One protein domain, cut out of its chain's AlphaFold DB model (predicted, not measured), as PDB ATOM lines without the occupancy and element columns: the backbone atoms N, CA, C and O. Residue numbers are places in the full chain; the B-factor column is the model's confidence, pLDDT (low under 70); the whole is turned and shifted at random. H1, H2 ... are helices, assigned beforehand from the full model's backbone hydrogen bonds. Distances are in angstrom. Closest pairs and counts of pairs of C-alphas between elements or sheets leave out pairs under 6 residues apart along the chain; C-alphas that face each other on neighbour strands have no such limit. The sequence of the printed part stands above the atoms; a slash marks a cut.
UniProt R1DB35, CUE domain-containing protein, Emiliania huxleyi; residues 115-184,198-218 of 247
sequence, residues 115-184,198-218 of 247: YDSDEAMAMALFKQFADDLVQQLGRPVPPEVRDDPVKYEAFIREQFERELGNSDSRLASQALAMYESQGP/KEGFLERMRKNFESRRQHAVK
ATOM      1  N   TYR A 115     -55.728 -51.570 -55.329       49.88
ATOM      2  CA  TYR A 115     -54.413 -51.173 -54.809       49.88
ATOM      3  C   TYR A 115     -54.063 -49.701 -55.072       49.88
ATOM      4  O   TYR A 115     -53.484 -49.067 -54.192       49.88
ATOM      5  N   ASP A 116     -54.455 -49.141 -56.221       57.81
ATOM      6  CA  ASP A 116     -54.204 -47.724 -56.540       57.81
ATOM      7  C   ASP A 116     -55.074 -46.781 -55.692       57.81
ATOM      8  O   ASP A 116     -54.630 -45.712 -55.265       57.81
ATOM      9  N   SER A 117     -56.311 -47.196 -55.394       62.66
ATOM     10  CA  SER A 117     -57.231 -46.425 -54.547       62.66
ATOM     11  C   SER A 117     -56.767 -46.420 -53.089       62.66
ATOM     12  O   SER A 117     -56.711 -45.363 -52.452       62.66
ATOM     13  N   ASP A 118     -56.360 -47.588 -52.582       65.75
ATOM     14  CA  ASP A 118     -55.810 -47.742 -51.235       65.75
ATOM     15  C   ASP A 118     -54.483 -46.980 -51.084       65.75
ATOM     16  O   ASP A 118     -54.227 -46.381 -50.039       65.75
ATOM     17  N   GLU A 119     -53.646 -46.951 -52.126       69.50
ATOM     18  CA  GLU A 119     -52.399 -46.181 -52.159       69.50
ATOM     19  C   GLU A 119     -52.643 -44.672 -52.099       69.50
ATOM     20  O   GLU A 119     -52.035 -43.983 -51.276       69.50
ATOM     21  N   ALA A 120     -53.542 -44.144 -52.929       72.69
ATOM     22  CA  ALA A 120     -53.867 -42.722 -52.915       72.69
ATOM     23  C   ALA A 120     -54.438 -42.295 -51.550       72.69
ATOM     24  O   ALA A 120     -54.071 -41.245 -51.011       72.69
ATOM     25  N   MET A 121     -55.277 -43.143 -50.948       77.69
ATOM     26  CA  MET A 121     -55.802 -42.926 -49.600       77.69
ATOM     27  C   MET A 121     -54.693 -42.987 -48.542       77.69
ATOM     28  O   MET A 121     -54.631 -42.123 -47.666       77.69
ATOM     29  N   ALA A 122     -53.782 -43.957 -48.644       77.25
ATOM     30  CA  ALA A 122     -52.626 -44.081 -47.763       77.25
ATOM     31  C   ALA A 122     -51.731 -42.836 -47.815       77.25
ATOM     32  O   ALA A 122     -51.296 -42.352 -46.772       77.25
ATOM     33  N   MET A 123     -51.485 -42.281 -49.007       79.62
ATOM     34  CA  MET A 123     -50.708 -41.048 -49.166       79.62
ATOM     35  C   MET A 123     -51.421 -39.834 -48.573       79.62
ATOM     36  O   MET A 123     -50.777 -39.003 -47.932       79.62
ATOM     37  N   ALA A 124     -52.739 -39.728 -48.752       81.62
ATOM     38  CA  ALA A 124     -53.526 -38.644 -48.171       81.62
ATOM     39  C   ALA A 124     -53.485 -38.683 -46.635       81.62
ATOM     40  O   ALA A 124     -53.217 -37.661 -46.000       81.62
ATOM     41  N   LEU A 125     -53.667 -39.871 -46.046       82.50
ATOM     42  CA  LEU A 125     -53.557 -40.089 -44.601       82.50
ATOM     43  C   LEU A 125     -52.140 -39.815 -44.098       82.50
ATOM     44  O   LEU A 125     -51.977 -39.172 -43.067       82.50
ATOM     45  N   PHE A 126     -51.117 -40.261 -44.828       81.88
ATOM     46  CA  PHE A 126     -49.718 -40.025 -44.482       81.88
ATOM     47  C   PHE A 126     -49.373 -38.535 -44.479       81.88
ATOM     48  O   PHE A 126     -48.757 -38.052 -43.534       81.88
ATOM     49  N   LYS A 127     -49.798 -37.793 -45.506       82.44
ATOM     50  CA  LYS A 127     -49.572 -36.347 -45.595       82.44
ATOM     51  C   LYS A 127     -50.289 -35.606 -44.472       82.44
ATOM     52  O   LYS A 127     -49.677 -34.789 -43.794       82.44
ATOM     53  N   GLN A 128     -51.556 -35.944 -44.237       82.50
ATOM     54  CA  GLN A 128     -52.323 -35.352 -43.149       82.50
ATOM     55  C   GLN A 128     -51.695 -35.668 -41.786       82.50
ATOM     56  O   GLN A 128     -51.589 -34.782 -40.946       82.50
ATOM     57  N   PHE A 129     -51.229 -36.900 -41.581       82.50
ATOM     58  CA  PHE A 129     -50.515 -37.287 -40.371       82.50
ATOM     59  C   PHE A 129     -49.192 -36.538 -40.229       82.50
ATOM     60  O   PHE A 129     -48.889 -36.093 -39.135       82.50
ATOM     61  N   ALA A 130     -48.424 -36.344 -41.302       81.31
ATOM     62  CA  ALA A 130     -47.192 -35.559 -41.264       81.31
ATOM     63  C   ALA A 130     -47.452 -34.110 -40.816       81.31
ATOM     64  O   ALA A 130     -46.744 -33.606 -39.944       81.31
ATOM     65  N   ASP A 131     -48.491 -33.468 -41.358       82.00
ATOM     66  CA  ASP A 131     -48.899 -32.116 -40.960       82.00
ATOM     67  C   ASP A 131     -49.360 -32.069 -39.490       82.00
ATOM     68  O   ASP A 131     -48.988 -31.166 -38.737       82.00
ATOM     69  N   ASP A 132     -50.124 -33.072 -39.052       79.56
ATOM     70  CA  ASP A 132     -50.665 -33.161 -37.692       79.56
ATOM     71  C   ASP A 132     -49.584 -33.551 -36.666       79.56
ATOM     72  O   ASP A 132     -49.604 -33.079 -35.537       79.56
ATOM     73  N   LEU A 133     -48.567 -34.328 -37.049       74.56
ATOM     74  CA  LEU A 133     -47.408 -34.669 -36.213       74.56
ATOM     75  C   LEU A 133     -46.561 -33.420 -35.942       74.56
ATOM     76  O   LEU A 133     -46.083 -33.215 -34.825       74.56
ATOM     77  N   VAL A 134     -46.438 -32.534 -36.932       70.06
ATOM     78  CA  VAL A 134     -45.786 -31.228 -36.768       70.06
ATOM     79  C   VAL A 134     -46.606 -30.301 -35.858       70.06
ATOM     80  O   VAL A 134     -46.016 -29.552 -35.076       70.06
ATOM     81  N   GLN A 135     -47.943 -30.358 -35.912       71.56
ATOM     82  CA  GLN A 135     -48.829 -29.467 -35.148       71.56
ATOM     83  C   GLN A 135     -49.180 -29.956 -33.730       71.56
ATOM     84  O   GLN A 135     -49.136 -29.168 -32.787       71.56
ATOM     85  N   GLN A 136     -49.541 -31.230 -33.552       57.44
ATOM     86  CA  GLN A 136     -50.052 -31.784 -32.293       57.44
ATOM     87  C   GLN A 136     -48.964 -32.166 -31.308       57.44
ATOM     88  O   GLN A 136     -49.174 -32.054 -30.099       57.44
ATOM     89  N   LEU A 137     -47.832 -32.695 -31.782       50.00
ATOM     90  CA  LEU A 137     -46.979 -33.425 -30.857       50.00
ATOM     91  C   LEU A 137     -46.236 -32.503 -29.901       50.00
ATOM     92  O   LEU A 137     -45.946 -32.950 -28.794       50.00
ATOM     93  N   GLY A 138     -45.891 -31.265 -30.276       55.81
ATOM     94  CA  GLY A 138     -45.038 -30.402 -29.439       55.81
ATOM     95  C   GLY A 138     -43.738 -31.093 -28.973       55.81
ATOM     96  O   GLY A 138     -43.013 -30.576 -28.127       55.81
ATOM     97  N   ARG A 139     -43.455 -32.288 -29.510       58.31
ATOM     98  CA  ARG A 139     -42.286 -33.114 -29.293       58.31
ATOM     99  C   ARG A 139     -41.457 -32.891 -30.536       58.31
ATOM    100  O   ARG A 139     -41.935 -33.179 -31.633       58.31
ATOM    101  N   PRO A 140     -40.261 -32.321 -30.383       55.25
ATOM    102  CA  PRO A 140     -39.450 -31.966 -31.523       55.25
ATOM    103  C   PRO A 140     -39.114 -33.248 -32.280       55.25
ATOM    104  O   PRO A 140     -38.513 -34.165 -31.717       55.25
ATOM    105  N   VAL A 141     -39.494 -33.296 -33.560       70.56
ATOM    106  CA  VAL A 141     -38.786 -34.139 -34.524       70.56
ATOM    107  C   VAL A 141     -37.303 -33.836 -34.311       70.56
ATOM    108  O   VAL A 141     -36.949 -32.648 -34.309       70.56
ATOM    109  N   PRO A 142     -36.454 -34.846 -34.048       74.25
ATOM    110  CA  PRO A 142     -35.041 -34.605 -33.803       74.25
ATOM    111  C   PRO A 142     -34.483 -33.699 -34.908       74.25
ATOM    112  O   PRO A 142     -34.773 -33.948 -36.078       74.25
ATOM    113  N   PRO A 143     -33.730 -32.632 -34.587       67.50
ATOM    114  CA  PRO A 143     -33.248 -31.694 -35.606       67.50
ATOM    115  C   PRO A 143     -32.434 -32.415 -36.693       67.50
ATOM    116  O   PRO A 143     -32.611 -32.152 -37.873       67.50
ATOM    117  N   GLU A 144     -31.691 -33.453 -36.302       76.38
ATOM    118  CA  GLU A 144     -30.937 -34.358 -37.185       76.38
ATOM    119  C   GLU A 144     -31.797 -35.090 -38.230       76.38
ATOM    120  O   GLU A 144     -31.294 -35.516 -39.268       76.38
ATOM    121  N   VAL A 145     -33.084 -35.272 -37.932       81.25
ATOM    122  CA  VAL A 145     -34.091 -35.875 -38.809       81.25
ATOM    123  C   VAL A 145     -34.797 -34.793 -39.619       81.25
ATOM    124  O   VAL A 145     -35.137 -35.028 -40.768       81.25
ATOM    125  N   ARG A 146     -35.003 -33.599 -39.048       77.69
ATOM    126  CA  ARG A 146     -35.655 -32.473 -39.731       77.69
ATOM    127  C   ARG A 146     -34.805 -31.901 -40.866       77.69
ATOM    128  O   ARG A 146     -35.357 -31.480 -41.876       77.69
ATOM    129  N   ASP A 147     -33.490 -31.869 -40.684       83.44
ATOM    130  CA  ASP A 147     -32.553 -31.298 -41.656       83.44
ATOM    131  C   ASP A 147     -32.231 -32.262 -42.815       83.44
ATOM    132  O   ASP A 147     -31.637 -31.859 -43.813       83.44
ATOM    133  N   ASP A 148     -32.642 -33.529 -42.707       79.12
ATOM    134  CA  ASP A 148     -32.404 -34.575 -43.700       79.12
ATOM    135  C   ASP A 148     -33.748 -35.118 -44.220       79.12
ATOM    136  O   ASP A 148     -34.426 -35.865 -43.508       79.12
ATOM    137  N   PRO A 149     -34.163 -34.770 -45.455       77.44
ATOM    138  CA  PRO A 149     -35.483 -35.130 -45.975       77.44
ATOM    139  C   PRO A 149     -35.704 -36.648 -46.025       77.44
ATOM    140  O   PRO A 149     -36.819 -37.115 -45.802       77.44
ATOM    141  N   VAL A 150     -34.643 -37.434 -46.234       82.62
ATOM    142  CA  VAL A 150     -34.731 -38.899 -46.287       82.62
ATOM    143  C   VAL A 150     -34.999 -39.471 -44.895       82.62
ATOM    144  O   VAL A 150     -35.830 -40.369 -44.729       82.62
ATOM    145  N   LYS A 151     -34.333 -38.935 -43.867       81.50
ATOM    146  CA  LYS A 151     -34.580 -39.341 -42.476       81.50
ATOM    147  C   LYS A 151     -35.939 -38.868 -41.989       81.50
ATOM    148  O   LYS A 151     -36.599 -39.615 -41.269       81.50
ATOM    149  N   TYR A 152     -36.359 -37.669 -42.382       79.38
ATOM    150  CA  TYR A 152     -37.672 -37.122 -42.058       79.38
ATOM    151  C   TYR A 152     -38.790 -38.040 -42.544       79.38
ATOM    152  O   TYR A 152     -39.647 -38.449 -41.758       79.38
ATOM    153  N   GLU A 153     -38.735 -38.448 -43.811       80.44
ATOM    154  CA  GLU A 153     -39.701 -39.387 -44.373       80.44
ATOM    155  C   GLU A 153     -39.665 -40.748 -43.675       80.44
ATOM    156  O   GLU A 153     -40.720 -41.308 -43.373       80.44
ATOM    157  N   ALA A 154     -38.472 -41.279 -43.387       82.19
ATOM    158  CA  ALA A 154     -38.326 -42.548 -42.677       82.19
ATOM    159  C   ALA A 154     -38.922 -42.487 -41.260       82.19
ATOM    160  O   ALA A 154     -39.621 -43.414 -40.850       82.19
ATOM    161  N   PHE A 155     -38.698 -41.385 -40.542       83.69
ATOM    162  CA  PHE A 155     -39.214 -41.165 -39.195       83.69
ATOM    163  C   PHE A 155     -40.738 -41.025 -39.180       83.69
ATOM    164  O   PHE A 155     -41.401 -41.702 -38.396       83.69
ATOM    165  N   ILE A 156     -41.315 -40.201 -40.064       83.44
ATOM    166  CA  ILE A 156     -42.778 -40.078 -40.169       83.44
ATOM    167  C   ILE A 156     -43.383 -41.428 -40.529       83.44
ATOM    168  O   ILE A 156     -44.386 -41.819 -39.942       83.44
ATOM    169  N   ARG A 157     -42.766 -42.167 -41.457       80.81
ATOM    170  CA  ARG A 157     -43.242 -43.491 -41.868       80.81
ATOM    171  C   ARG A 157     -43.232 -44.490 -40.720       80.81
ATOM    172  O   ARG A 157     -44.213 -45.204 -40.551       80.81
ATOM    173  N   GLU A 158     -42.176 -44.518 -39.915       83.06
ATOM    174  CA  GLU A 158     -42.108 -45.373 -38.727       83.06
ATOM    175  C   GLU A 158     -43.200 -45.016 -37.707       83.06
ATOM    176  O   GLU A 158     -43.880 -45.905 -37.191       83.06
ATOM    177  N   GLN A 159     -43.409 -43.721 -37.438       82.44
ATOM    178  CA  GLN A 159     -44.472 -43.285 -36.527       82.44
ATOM    179  C   GLN A 159     -45.864 -43.612 -37.080       82.44
ATOM    180  O   GLN A 159     -46.718 -44.081 -36.330       82.44
ATOM    181  N   PHE A 160     -46.068 -43.425 -38.384       82.62
ATOM    182  CA  PHE A 160     -47.318 -43.729 -39.073       82.62
ATOM    183  C   PHE A 160     -47.642 -45.221 -38.992       82.62
ATOM    184  O   PHE A 160     -48.751 -45.583 -38.624       82.62
ATOM    185  N   GLU A 161     -46.673 -46.100 -39.261       81.25
ATOM    186  CA  GLU A 161     -46.877 -47.552 -39.183       81.25
ATOM    187  C   GLU A 161     -47.198 -48.004 -37.753       81.25
ATOM    188  O   GLU A 161     -48.053 -48.866 -37.534       81.25
ATOM    189  N   ARG A 162     -46.543 -47.389 -36.762       81.00
ATOM    190  CA  ARG A 162     -46.776 -47.682 -35.347       81.00
ATOM    191  C   ARG A 162     -48.167 -47.251 -34.886       81.00
ATOM    192  O   ARG A 162     -48.790 -47.974 -34.114       81.00
ATOM    193  N   GLU A 163     -48.644 -46.101 -35.352       81.62
ATOM    194  CA  GLU A 163     -50.003 -45.611 -35.103       81.62
ATOM    195  C   GLU A 163     -51.049 -46.453 -35.839       81.62
ATOM    196  O   GLU A 163     -52.052 -46.833 -35.243       81.62
ATOM    197  N   LEU A 164     -50.796 -46.823 -37.095       80.25
ATOM    198  CA  LEU A 164     -51.707 -47.646 -37.893       80.25
ATOM    199  C   LEU A 164     -51.841 -49.076 -37.339       80.25
ATOM    200  O   LEU A 164     -52.898 -49.690 -37.457       80.25
ATOM    201  N   GLY A 165     -50.783 -49.603 -36.715       76.25
ATOM    202  CA  GLY A 165     -50.802 -50.893 -36.022       76.25
ATOM    203  C   GLY A 165     -51.590 -50.893 -34.708       76.25
ATOM    204  O   GLY A 165     -51.900 -51.967 -34.191       76.25
ATOM    205  N   ASN A 166     -51.931 -49.719 -34.173       82.75
ATOM    206  CA  ASN A 166     -52.792 -49.588 -33.005       82.75
ATOM    207  C   ASN A 166     -54.231 -49.348 -33.474       82.75
ATOM    208  O   ASN A 166     -54.579 -48.241 -33.877       82.75
ATOM    209  N   SER A 167     -55.092 -50.361 -33.369       73.19
ATOM    210  CA  SER A 167     -56.503 -50.263 -33.780       73.19
ATOM    211  C   SER A 167     -57.277 -49.146 -33.063       73.19
ATOM    212  O   SER A 167     -58.235 -48.614 -33.617       73.19
ATOM    213  N   ASP A 168     -56.843 -48.761 -31.858       77.81
ATOM    214  CA  ASP A 168     -57.422 -47.669 -31.063       77.81
ATOM    215  C   ASP A 168     -56.873 -46.278 -31.428       77.81
ATOM    216  O   ASP A 168     -57.305 -45.265 -30.869       77.81
ATOM    217  N   SER A 169     -55.901 -46.195 -32.342       83.69
ATOM    218  CA  SER A 169     -55.344 -44.915 -32.765       83.69
ATOM    219  C   SER A 169     -56.382 -44.095 -33.530       83.69
ATOM    220  O   SER A 169     -57.196 -44.611 -34.309       83.69
ATOM    221  N   ARG A 170     -56.316 -42.770 -33.353       82.69
ATOM    222  CA  ARG A 170     -57.093 -41.820 -34.156       82.69
ATOM    223  C   ARG A 170     -56.819 -41.995 -35.640       82.69
ATOM    224  O   ARG A 170     -57.756 -41.896 -36.426       82.69
ATOM    225  N   LEU A 171     -55.574 -42.297 -36.002       82.69
ATOM    226  CA  LEU A 171     -55.177 -42.504 -37.386       82.69
ATOM    227  C   LEU A 171     -55.850 -43.745 -37.980       82.69
ATOM    228  O   LEU A 171     -56.428 -43.667 -39.060       82.69
ATOM    229  N   ALA A 172     -55.848 -44.866 -37.255       83.69
ATOM    230  CA  ALA A 172     -56.529 -46.089 -37.676       83.69
ATOM    231  C   ALA A 172     -58.048 -45.871 -37.806       83.69
ATOM    232  O   ALA A 172     -58.658 -46.259 -38.803       83.69
ATOM    233  N   SER A 173     -58.650 -45.162 -36.847       83.56
ATOM    234  CA  SER A 173     -60.073 -44.795 -36.885       83.56
ATOM    235  C   SER A 173     -60.408 -43.885 -38.069       83.56
ATOM    236  O   SER A 173     -61.441 -44.049 -38.716       83.56
ATOM    237  N   GLN A 174     -59.529 -42.932 -38.378       83.12
ATOM    238  CA  GLN A 174     -59.687 -42.021 -39.505       83.12
ATOM    239  C   GLN A 174     -59.523 -42.739 -40.845       83.12
ATOM    240  O   GLN A 174     -60.308 -42.499 -41.758       83.12
ATOM    241  N   ALA A 175     -58.544 -43.639 -40.954       82.50
ATOM    242  CA  ALA A 175     -58.344 -44.468 -42.136       82.50
ATOM    243  C   ALA A 175     -59.590 -45.315 -42.425       82.50
ATOM    244  O   ALA A 175     -60.092 -45.329 -43.547       82.50
ATOM    245  N   LEU A 176     -60.155 -45.934 -41.384       81.38
ATOM    246  CA  LEU A 176     -61.414 -46.670 -41.473       81.38
ATOM    247  C   LEU A 176     -62.591 -45.772 -41.866       81.38
ATOM    248  O   LEU A 176     -63.408 -46.177 -42.687       81.38
ATOM    249  N   ALA A 177     -62.672 -44.553 -41.327       82.00
ATOM    250  CA  ALA A 177     -63.718 -43.599 -41.687       82.00
ATOM    251  C   ALA A 177     -63.612 -43.139 -43.152       82.00
ATOM    252  O   ALA A 177     -64.634 -43.006 -43.820       82.00
ATOM    253  N   MET A 178     -62.396 -42.934 -43.673       76.25
ATOM    254  CA  MET A 178     -62.181 -42.590 -45.082       76.25
ATOM    255  C   MET A 178     -62.554 -43.749 -46.006       76.25
ATOM    256  O   MET A 178     -63.278 -43.531 -46.979       76.25
ATOM    257  N   TYR A 179     -62.137 -44.967 -45.657       75.06
ATOM    258  CA  TYR A 179     -62.506 -46.192 -46.366       75.06
ATOM    259  C   TYR A 179     -64.030 -46.383 -46.408       75.06
ATOM    260  O   TYR A 179     -64.617 -46.630 -47.460       75.06
ATOM    261  N   GLU A 180     -64.701 -46.168 -45.275       77.94
ATOM    262  CA  GLU A 180     -66.159 -46.252 -45.173       77.94
ATOM    263  C   GLU A 180     -66.868 -45.132 -45.959       77.94
ATOM    264  O   GLU A 180     -67.914 -45.372 -46.560       77.94
ATOM    265  N   SER A 181     -66.275 -43.935 -46.022       70.31
ATOM    266  CA  SER A 181     -66.824 -42.787 -46.759       70.31
ATOM    267  C   SER A 181     -66.690 -42.900 -48.280       70.31
ATOM    268  O   SER A 181     -67.560 -42.413 -49.003       70.31
ATOM    269  N   GLN A 182     -65.626 -43.539 -48.779       65.69
ATOM    270  CA  GLN A 182     -65.466 -43.776 -50.215       65.69
ATOM    271  C   GLN A 182     -66.374 -44.904 -50.708       65.69
ATOM    272  O   GLN A 182     -66.789 -44.876 -51.870       65.69
ATOM    273  N   GLY A 183     -66.756 -45.823 -49.813       52.72
ATOM    274  CA  GLY A 183     -67.597 -46.973 -50.119       52.72
ATOM    275  C   GLY A 183     -66.962 -47.901 -51.166       52.72
ATOM    276  O   GLY A 183     -66.042 -47.516 -51.886       52.72
ATOM    277  N   PRO A 184     -67.445 -49.145 -51.305       55.25
ATOM    278  CA  PRO A 184     -67.007 -50.032 -52.378       55.25
ATOM    279  C   PRO A 184     -67.533 -49.498 -53.721       55.25
ATOM    280  O   PRO A 184     -68.584 -49.901 -54.222       55.25
ATOM    281  N   LYS A 198     -62.043 -54.813 -42.939       65.69
ATOM    282  CA  LYS A 198     -61.500 -53.587 -42.329       65.69
ATOM    283  C   LYS A 198     -60.086 -53.816 -41.794       65.69
ATOM    284  O   LYS A 198     -59.187 -53.014 -42.031       65.69
ATOM    285  N   GLU A 199     -59.889 -54.939 -41.111       66.25
ATOM    286  CA  GLU A 199     -58.573 -55.377 -40.635       66.25
ATOM    287  C   GLU A 199     -57.657 -55.719 -41.816       66.25
ATOM    288  O   GLU A 199     -56.506 -55.289 -41.849       66.25
ATOM    289  N   GLY A 200     -58.200 -56.382 -42.843       70.81
ATOM    290  CA  GLY A 200     -57.476 -56.679 -44.074       70.81
ATOM    291  C   GLY A 200     -57.022 -55.430 -44.832       70.81
ATOM    292  O   GLY A 200     -55.941 -55.444 -45.412       70.81
ATOM    293  N   PHE A 201     -57.794 -54.340 -44.817       73.94
ATOM    294  CA  PHE A 201     -57.391 -53.064 -45.419       73.94
ATOM    295  C   PHE A 201     -56.187 -52.443 -44.701       73.94
ATOM    296  O   PHE A 201     -55.190 -52.123 -45.347       73.94
ATOM    297  N   LEU A 202     -56.239 -52.326 -43.371       77.94
ATOM    298  CA  LEU A 202     -55.121 -51.787 -42.587       77.94
ATOM    299  C   LEU A 202     -53.867 -52.661 -42.733       77.94
ATOM    300  O   LEU A 202     -52.758 -52.142 -42.862       77.94
ATOM    301  N   GLU A 203     -54.040 -53.983 -42.785       74.94
ATOM    302  CA  GLU A 203     -52.949 -54.932 -43.007       74.94
ATOM    303  C   GLU A 203     -52.349 -54.806 -44.417       74.94
ATOM    304  O   GLU A 203     -51.124 -54.768 -44.560       74.94
ATOM    305  N   ARG A 204     -53.180 -54.662 -45.461       73.88
ATOM    306  CA  ARG A 204     -52.728 -54.385 -46.838       73.88
ATOM    307  C   ARG A 204     -51.989 -53.053 -46.927       73.88
ATOM    308  O   ARG A 204     -50.913 -53.001 -47.520       73.88
ATOM    309  N   MET A 205     -52.512 -52.004 -46.293       73.88
ATOM    310  CA  MET A 205     -51.887 -50.682 -46.266       73.88
ATOM    311  C   MET A 205     -50.520 -50.735 -45.575       73.88
ATOM    312  O   MET A 205     -49.523 -50.277 -46.137       73.88
ATOM    313  N   ARG A 206     -50.434 -51.384 -44.409       76.00
ATOM    314  CA  ARG A 206     -49.167 -51.614 -43.703       76.00
ATOM    315  C   ARG A 206     -48.169 -52.386 -44.567       76.00
ATOM    316  O   ARG A 206     -47.025 -51.960 -44.732       76.00
ATOM    317  N   LYS A 207     -48.611 -53.489 -45.173       74.00
ATOM    318  CA  LYS A 207     -47.777 -54.340 -46.029       74.00
ATOM    319  C   LYS A 207     -47.277 -53.606 -47.277       74.00
ATOM    320  O   LYS A 207     -46.147 -53.847 -47.706       74.00
ATOM    321  N   ASN A 208     -48.064 -52.690 -47.840       71.19
ATOM    322  CA  ASN A 208     -47.647 -51.841 -48.960       71.19
ATOM    323  C   ASN A 208     -46.508 -50.888 -48.570       71.19
ATOM    324  O   ASN A 208     -45.532 -50.754 -49.316       71.19
ATOM    325  N   PHE A 209     -46.575 -50.269 -47.387       71.31
ATOM    326  CA  PHE A 209     -45.480 -49.433 -46.880       71.31
ATOM    327  C   PHE A 209     -44.219 -50.246 -46.577       71.31
ATOM    328  O   PHE A 209     -43.111 -49.827 -46.929       71.31
ATOM    329  N   GLU A 210     -44.375 -51.429 -45.987       70.56
ATOM    330  CA  GLU A 210     -43.254 -52.323 -45.697       70.56
ATOM    331  C   GLU A 210     -42.579 -52.827 -46.986       70.56
ATOM    332  O   GLU A 210     -41.349 -52.841 -47.092       70.56
ATOM    333  N   SER A 211     -43.369 -53.135 -48.019       68.06
ATOM    334  CA  SER A 211     -42.866 -53.541 -49.338       68.06
ATOM    335  C   SER A 211     -42.071 -52.418 -50.021       68.06
ATOM    336  O   SER A 211     -41.003 -52.670 -50.586       68.06
ATOM    337  N   ARG A 212     -42.506 -51.153 -49.890       63.28
ATOM    338  CA  ARG A 212     -41.723 -49.990 -50.359       63.28
ATOM    339  C   ARG A 212     -40.427 -49.791 -49.591       63.28
ATOM    340  O   ARG A 212     -39.443 -49.364 -50.189       63.28
ATOM    341  N   ARG A 213     -40.384 -50.124 -48.297       62.34
ATOM    342  CA  ARG A 213     -39.145 -50.067 -47.504       62.34
ATOM    343  C   ARG A 213     -38.059 -50.957 -48.109       62.34
ATOM    344  O   ARG A 213     -36.903 -50.555 -48.174       62.34
ATOM    345  N   GLN A 214     -38.437 -52.136 -48.601       56.84
ATOM    346  CA  GLN A 214     -37.503 -53.069 -49.235       56.84
ATOM    347  C   GLN A 214     -37.086 -52.637 -50.649       56.84
ATOM    348  O   GLN A 214     -35.978 -52.953 -51.081       56.84
ATOM    349  N   HIS A 215     -37.947 -51.900 -51.356       49.78
ATOM    350  CA  HIS A 215     -37.646 -51.376 -52.688       49.78
ATOM    351  C   HIS A 215     -36.788 -50.101 -52.660       49.78
ATOM    352  O   HIS A 215     -35.859 -49.991 -53.455       49.78
ATOM    353  N   ALA A 216     -37.022 -49.177 -51.723       47.38
ATOM    354  CA  ALA A 216     -36.266 -47.923 -51.622       47.38
ATOM    355  C   ALA A 216     -34.792 -48.139 -51.225       47.38
ATOM    356  O   ALA A 216     -33.907 -47.460 -51.735       47.38
ATOM    357  N   VAL A 217     -34.497 -49.144 -50.390       46.44
ATOM    358  CA  VAL A 217     -33.115 -49.488 -49.991       46.44
ATOM    359  C   VAL A 217     -32.302 -50.087 -51.153       46.44
ATOM    360  O   VAL A 217     -31.076 -50.111 -51.103       46.44
ATOM    361  N   LYS A 218     -32.950 -50.540 -52.234       43.78
ATOM    362  CA  LYS A 218     -32.263 -51.127 -53.398       43.78
ATOM    363  C   LYS A 218     -31.865 -50.124 -54.484       43.78
ATOM    364  O   LYS A 218     -31.189 -50.538 -55.420       43.78
TER     365      LYS A 218
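AT A GLANCE: This is residues 115 to 184 and 198 to 218 of the 247 residues of the protein "CUE domain-containing protein" of Emiliania huxleyi (UniProt R1DB35). One long helix, H1, crosses two others, H3 and H5, which run opposite ways at 22 degrees and meet at the last part of H3, while H4 runs slantwise along one side of H1. The small helix H2 is at the far end, beside the beginning of H3, and residues 135 to 140, of which 135 to 136 belong to H1, stick out. The printed part has 91 residues with five named helices, in the order H1, H2, H3, H4, H5, and no named strand; its class is all helix. It is compact, with a radius of gyration of the C-alphas of 13.5 A and spans of 42 by 34 by 19 A.

HOW THE PARTS SIT: H1, residues 115 to 136, touches H3, residues 149 to 164, about perpendicular at 78 degrees; the closest C-alphas are those of Ala 130 and Ile 156, 6.4 A apart. H2, residues 143 to 146, is apart from H1 and touches H3 only at the corner, with the C-alphas of Val 145 and Tyr 152 closest at 5.0 A. H3 is the hub, touching four helices. H4, residues 170 to 182, touches H3 only at the corner, with the C-alphas of Leu 164 and Ala 172 closest at 5.1 A. H4 touches H1 with a steep tilt of 39 degrees, opposite ways; the C-alphas of Leu 125 and Ala 175 are closest, at 6.9 A. H5, residues 198 to 216, only just touches H1, with 3 pairs of C-alphas within 8 A, the closest Ala 122 and Met 205 at 6.8 A; the two are about perpendicular at 84 degrees. H5 also only just touches H3, with 3 pairs within 8 A, at a shallow tilt of 22 degrees, opposite ways; the C-alphas of Glu 161 and Arg 206 are closest, at 6.5 A. The packing of the helices is mostly crossed, with one of four tilted pairs shallow. H1, H3, H4 and H5 have every O i to N i+4 pair within hydrogen-bond range; H2 is too short for such a pair.

IN THESE COORDINATES: H1 begins at C-alpha 115, (-54.413, -51.173, -54.809), and is 30.0 A long. H2 is 4.8 A, H3 22.0 A and H4 18.2 A long. H5 is 27.5 A long and ends at C-alpha 216, (-36.266, -47.923, -51.622).

THE WHOLE: The C-alphas of Glu 144 and Pro 184 are the two farthest apart, 42.2 A. Residues 185 to 197 are cut out, and C-alphas 184 and 198 are 12.0 A apart across the cut. Of the links that are printed whole, none is long. The mean pLDDT of the printed part is 73.2; 24 residues are under 70, among them 115 to 119, 136 to 140 and 211 to 218.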